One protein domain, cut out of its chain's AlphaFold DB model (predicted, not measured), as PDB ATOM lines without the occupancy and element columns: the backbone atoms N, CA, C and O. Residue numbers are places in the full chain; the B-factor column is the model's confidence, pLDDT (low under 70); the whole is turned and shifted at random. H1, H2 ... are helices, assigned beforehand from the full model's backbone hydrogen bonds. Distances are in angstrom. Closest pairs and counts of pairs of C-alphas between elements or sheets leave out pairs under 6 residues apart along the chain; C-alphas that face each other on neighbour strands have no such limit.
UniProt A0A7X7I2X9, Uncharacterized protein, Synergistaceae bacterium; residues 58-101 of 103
ATOM      1  N   GLY A  58      23.896 -11.390  48.822       96.81
ATOM      2  CA  GLY A  58      25.252 -10.844  48.715       96.81
ATOM      3  C   GLY A  58      25.335  -9.628  47.792       96.81
ATOM      4  O   GLY A  58      26.009  -8.658  48.129       96.81
ATOM      5  N   ASP A  59      24.589  -9.635  46.685       97.12
ATOM      6  CA  ASP A  59      24.499  -8.478  45.788       97.12
ATOM      7  C   ASP A  59      23.869  -7.274  46.501       97.12
ATOM      8  O   ASP A  59      24.358  -6.153  46.388       97.12
ATOM      9  N   LEU A  60      22.827  -7.501  47.308       96.50
ATOM     10  CA  LEU A  60      22.210  -6.439  48.109       96.50
ATOM     11  C   LEU A  60      23.186  -5.873  49.155       96.50
ATOM     12  O   LEU A  60      23.219  -4.662  49.362       96.50
ATOM     13  N   LEU A  61      24.033  -6.701  49.769       95.81
ATOM     14  CA  LEU A  61      25.086  -6.201  50.663       95.81
ATOM     15  C   LEU A  61      26.083  -5.303  49.915       95.81
ATOM     16  O   LEU A  61      26.450  -4.243  50.417       95.81
ATOM     17  N   GLN A  62      26.483  -5.684  48.698       95.44
ATOM     18  CA  GLN A  62      27.377  -4.875  47.857       95.44
ATOM     19  C   GLN A  62      26.734  -3.558  47.400       95.44
ATOM     20  O   GLN A  62      27.433  -2.562  47.233       95.44
ATOM     21  N   LEU A  63      25.407  -3.526  47.256       92.81
ATOM     22  CA  LEU A  63      24.638  -2.307  46.984       92.81
ATOM     23  C   LEU A  63      24.490  -1.384  48.210       92.81
ATOM     24  O   LEU A  63      23.919  -0.302  48.079       92.81
ATOM     25  N   GLY A  64      25.008  -1.778  49.379       94.00
ATOM     26  CA  GLY A  64      25.038  -0.962  50.595       94.00
ATOM     27  C   GLY A  64      23.955  -1.292  51.624       94.00
ATOM     28  O   GLY A  64      23.873  -0.619  52.650       94.00
ATOM     29  N   TYR A  65      23.131  -2.322  51.399       94.38
ATOM     30  CA  TYR A  65      22.142  -2.745  52.391       94.38
ATOM     31  C   TYR A  65      22.808  -3.465  53.566       94.38
ATOM     32  O   TYR A  65      23.725  -4.265  53.398       94.38
ATOM     33  N   ALA A  66      22.297  -3.235  54.775       90.69
ATOM     34  CA  ALA A  66      22.739  -3.959  55.960       90.69
ATOM     35  C   ALA A  66      22.139  -5.376  56.020       90.69
ATOM     36  O   ALA A  66      20.978  -5.587  55.646       90.69
ATOM     37  N   ALA A  67      22.905  -6.323  56.573       89.31
ATOM     38  CA  ALA A  67      22.499  -7.709  56.818       89.31
ATOM     39  C   ALA A  67      21.368  -7.792  57.861       89.31
ATOM     40  O   ALA A  67      21.581  -8.045  59.044       89.31
ATOM     41  N   THR A  68      20.146  -7.535  57.411       91.25
ATOM     42  CA  THR A  68      18.942  -7.428  58.237       91.25
ATOM     43  C   THR A  68      17.793  -8.193  57.578       91.25
ATOM     44  O   THR A  68      17.854  -8.463  56.373       91.25
ATOM     45  N   PRO A  69      16.697  -8.494  58.305       92.50
ATOM     46  CA  PRO A  69      15.500  -9.109  57.718       92.50
ATOM     47  C   PRO A  69      14.944  -8.359  56.495       92.50
ATOM     48  O   PRO A  69      14.269  -8.954  55.656       92.50
ATOM     49  N   ARG A  70      15.286  -7.070  56.343       92.81
ATOM     50  CA  ARG A  70      14.959  -6.244  55.174       92.81
ATOM     51  C   ARG A  70      15.462  -6.857  53.860       92.81
ATOM     52  O   ARG A  70      14.764  -6.741  52.861       92.81
ATOM     53  N   ILE A  71      16.599  -7.562  53.858       95.88
ATOM     54  CA  ILE A  71      17.102  -8.282  52.672       95.88
ATOM     55  C   ILE A  71      16.092  -9.331  52.204       95.88
ATOM     56  O   ILE A  71      15.778  -9.389  51.019       95.88
ATOM     57  N   GLY A  72      15.536 -10.122  53.126       95.81
ATOM     58  CA  GLY A  72      14.528 -11.130  52.794       95.81
ATOM     59  C   GLY A  72      13.275 -10.512  52.173       95.81
ATOM     60  O   GLY A  72      12.759 -11.030  51.188       95.81
ATOM     61  N   VAL A  73      12.839  -9.357  52.687       96.44
ATOM     62  CA  VAL A  73      11.696  -8.606  52.138       96.44
ATOM     63  C   VAL A  73      11.967  -8.130  50.709       96.44
ATOM     64  O   VAL A  73      11.096  -8.247  49.849       96.44
ATOM     65  N   ILE A  74      13.173  -7.622  50.438       97.44
ATOM     66  CA  ILE A  74      13.570  -7.179  49.095       97.44
ATOM     67  C   ILE A  74      13.592  -8.369  48.131       97.44
ATOM     68  O   ILE A  74      12.990  -8.297  47.061       97.44
ATOM     69  N   LEU A  75      14.231  -9.475  48.520       98.00
ATOM     70  CA  LEU A  75      14.324 -10.675  47.687       98.00
ATOM     71  C   LEU A  75      12.945 -11.273  47.388       98.00
ATOM     72  O   LEU A  75      12.670 -11.628  46.242       98.00
ATOM     73  N   GLU A  76      12.048 -11.326  48.372       97.31
ATOM     74  CA  GLU A  76      10.679 -11.792  48.139       97.31
ATOM     75  C   GLU A  76       9.926 -10.849  47.193       97.31
ATOM     76  O   GLU A  76       9.238 -11.295  46.272       97.31
ATOM     77  N   LYS A  77      10.119  -9.531  47.332       98.06
ATOM     78  CA  LYS A  77       9.506  -8.567  46.415       98.06
ATOM     79  C   LYS A  77      10.017  -8.727  44.984       98.06
ATOM     80  O   LYS A  77       9.209  -8.716  44.055       98.06
ATOM     81  N   LEU A  78      11.322  -8.916  44.796       98.38
ATOM     82  CA  LEU A  78      11.912  -9.183  43.482       98.38
ATOM     83  C   LEU A  78      11.372 -10.484  42.881       98.38
ATOM     84  O   LEU A  78      11.014 -10.515  41.705       98.38
ATOM     85  N   ARG A  79      11.218 -11.539  43.689       98.25
ATOM     86  CA  ARG A  79      10.634 -12.811  43.243       98.25
ATOM     87  C   ARG A  79       9.217 -12.619  42.703       98.25
ATOM     88  O   ARG A  79       8.914 -13.141  41.631       98.25
ATOM     89  N   ILE A  80       8.379 -11.851  43.402       98.31
ATOM     90  CA  ILE A  80       7.011 -11.519  42.967       98.31
ATOM     91  C   ILE A  80       7.025 -10.821  41.603       98.31
ATOM     92  O   ILE A  80       6.316 -11.238  40.689       98.31
ATOM     93  N   LEU A  81       7.871  -9.803  41.431       98.19
ATOM     94  CA  LEU A  81       7.965  -9.064  40.166       98.19
ATOM     95  C   LEU A  81       8.421  -9.955  39.011       98.19
ATOM     96  O   LEU A  81       7.895  -9.838  37.905       98.19
ATOM     97  N   ARG A  82       9.352 -10.879  39.264       98.00
ATOM     98  CA  ARG A  82       9.788 -11.859  38.263       98.00
ATOM     99  C   ARG A  82       8.696 -12.846  37.894       98.00
ATOM    100  O   ARG A  82       8.526 -13.153  36.715       98.00
ATOM    101  N   LEU A  83       7.960 -13.359  38.881       98.12
ATOM    102  CA  LEU A  83       6.821 -14.249  38.645       98.12
ATOM    103  C   LEU A  83       5.814 -13.582  37.704       98.12
ATOM    104  O   LEU A  83       5.368 -14.201  36.733       98.12
ATOM    105  N   ASP A  84       5.553 -12.298  37.929       97.69
ATOM    106  CA  ASP A  84       4.624 -11.493  37.136       97.69
ATOM    107  C   ASP A  84       5.262 -10.857  35.894       97.69
ATOM    108  O   ASP A  84       4.611 -10.095  35.186       97.69
ATOM    109  N   SER A  85       6.508 -11.228  35.572       96.50
ATOM    110  CA  SER A  85       7.243 -10.773  34.384       96.50
ATOM    111  C   SER A  85       7.441  -9.251  34.300       96.50
ATOM    112  O   SER A  85       7.680  -8.742  33.209       96.50
ATOM    113  N   VAL A  86       7.356  -8.548  35.437       97.81
ATOM    114  CA  VAL A  86       7.541  -7.090  35.570       97.81
ATOM    115  C   VAL A  86       9.017  -6.703  35.520       97.81
ATOM    116  O   VAL A  86       9.350  -5.646  35.001       97.81
ATOM    117  N   VAL A  87       9.888  -7.562  36.055       97.69
ATOM    118  CA  VAL A  87      11.348  -7.454  35.934       97.69
ATOM    119  C   VAL A  87      11.897  -8.785  35.441       97.69
ATOM    120  O   VAL A  87      11.436  -9.856  35.852       97.69
ATOM    121  N   GLN A  88      12.853  -8.731  34.531       95.62
ATOM    122  CA  GLN A  88      13.417  -9.886  33.845       95.62
ATOM    123  C   GLN A  88      14.941  -9.849  33.821       95.62
ATOM    124  O   GLN A  88      15.545 -10.927  33.860       95.62
ATOM    125  N   THR A  89      15.553  -8.663  33.839       98.06
ATOM    126  CA  THR A  89      17.013  -8.488  33.816       98.06
ATOM    127  C   THR A  89      17.584  -8.114  35.183       98.06
ATOM    128  O   THR A  89      16.854  -7.780  36.117       98.06
ATOM    129  N   ARG A  90      18.913  -8.195  35.314       97.50
ATOM    130  CA  ARG A  90      19.603  -7.782  36.541       97.50
ATOM    131  C   ARG A  90      19.480  -6.274  36.749       97.50
ATOM    132  O   ARG A  90      19.235  -5.828  37.864       97.50
ATOM    133  N   GLU A  91      19.614  -5.509  35.674       97.62
ATOM    134  CA  GLU A  91      19.570  -4.048  35.673       97.62
ATOM    135  C   GLU A  91      18.201  -3.535  36.138       97.62
ATOM    136  O   GLU A  91      18.134  -2.628  36.965       97.62
ATOM    137  N   GLU A  92      17.114  -4.168  35.682       98.19
ATOM    138  CA  GLU A  92      15.747  -3.852  36.115       98.19
ATOM    139  C   GLU A  92      15.530  -4.146  37.607       98.19
ATOM    140  O   GLU A  92      14.871  -3.371  38.303       98.19
ATOM    141  N   GLU A  93      16.092  -5.244  38.126       98.12
ATOM    142  CA  GLU A  93      16.038  -5.543  39.561       98.12
ATOM    143  C   GLU A  93      16.812  -4.504  40.379       98.12
ATOM    144  O   GLU A  93      16.293  -4.010  41.380       98.12
ATOM    145  N   GLU A  94      18.019  -4.123  39.950       97.38
ATOM    146  CA  GLU A  94      18.811  -3.094  40.631       97.38
ATOM    147  C   GLU A  94      18.114  -1.727  40.626       97.38
ATOM    148  O   GLU A  94      18.067  -1.057  41.662       97.38
ATOM    149  N   GLU A  95      17.552  -1.310  39.487       97.31
ATOM    150  CA  GLU A  95      16.783  -0.067  39.384       97.31
ATOM    151  C   GLU A  95      15.562  -0.105  40.309       97.31
ATOM    152  O   GLU A  95      15.321   0.841  41.069       97.31
ATOM    153  N   TYR A  96      14.824  -1.219  40.307       97.81
ATOM    154  CA  TYR A  96      13.677  -1.397  41.187       97.81
ATOM    155  C   TYR A  96      14.077  -1.269  42.660       97.81
ATOM    156  O   TYR A  96      13.410  -0.551  43.412       97.81
ATOM    157  N   VAL A  97      15.167  -1.929  43.062       97.06
ATOM    158  CA  VAL A  97      15.695  -1.906  44.432       97.06
ATOM    159  C   VAL A  97      16.077  -0.488  44.847       97.06
ATOM    160  O   VAL A  97      15.564  -0.000  45.856       97.06
ATOM    161  N   ARG A  98      16.884   0.214  44.039       95.69
ATOM    162  CA  ARG A  98      17.318   1.594  44.328       95.69
ATOM    163  C   ARG A  98      16.135   2.558  44.452       95.69
ATOM    164  O   ARG A  98      16.151   3.438  45.309       95.69
ATOM    165  N   LYS A  99      15.098   2.383  43.628       96.75
ATOM    166  CA  LYS A  99      13.915   3.255  43.608       96.75
ATOM    167  C   LYS A  99      12.947   3.010  44.769       96.75
ATOM    168  O   LYS A  99      12.365   3.965  45.276       96.75
ATOM    169  N   HIS A 100      12.738   1.754  45.169       96.25
ATOM    170  CA  HIS A 100      11.680   1.390  46.127       96.25
ATOM    171  C   HIS A 100      12.194   1.075  47.533       96.25
ATOM    172  O   HIS A 100      11.410   1.078  48.482       96.25
ATOM    173  N   PHE A 101      13.492   0.823  47.689       94.00
ATOM    174  CA  PHE A 101      14.111   0.540  48.977       94.00
ATOM    175  C   PHE A 101      15.302   1.471  49.217       94.00
ATOM    176  O   PHE A 101      16.413   0.977  49.361       94.00
TER     177      PHE A 101
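Overview. This is residues 58 to 101 of the 103 residues of an uncharacterized protein of Synergistaceae bacterium (UniProt A0A7X7I2X9). One long helix, H2, runs along the longest axis, and the two other helices lie over one side of it: the short H1 near its first part, and H3 crossing it steeply near its later part. The links at the two ends of H2 fold the chain back, and H1 and H3 stay apart from each other. The printed part has 44 residues with three named helices, in the order H1, H2, H3, and no named strand; the class is all helix. It is compact, with a radius of gyration of the C-alphas of 10.0 A, and elongated, spanning 27 by 18 by 17 A.

Along the chain. H1 is residues 58 to 62, and its C-alpha 58 stands at (25.252, -10.844, 48.715). H2 is residues 69 to 83, 21.6 A from first to last C-alpha, beginning with C-alpha 69 at (15.500, -9.109, 57.718). H3 is residues 90 to 100, 15.5 A long from first to last C-alpha, ending with C-alpha 100 at (11.680, 1.390, 46.127).

Arrangement. H1 and H2 are close but not clearly touching; their closest C-alphas, those of Leu 60 and Ile 71, are 7.1 A apart. H2 and H3 are also close but not clearly touching, with the closest C-alphas, those of Leu 78 and Glu 93, 6.8 A apart. They run opposite ways at a steep tilt of 55 degrees. H1 and H3 are apart. In H1, H2 and H3 every O i to N i+4 pair is within hydrogen-bond range.

Size, cuts and confidence. The two C-alphas farthest apart, those of Ala 66 and Ser 85, are 27.4 A apart. The printed part has no cut. The links from H1 to H2 and from H2 to H3 are short, with 6 residues each. The mean pLDDT of the printed part is 96.2, and no printed residue is under 70.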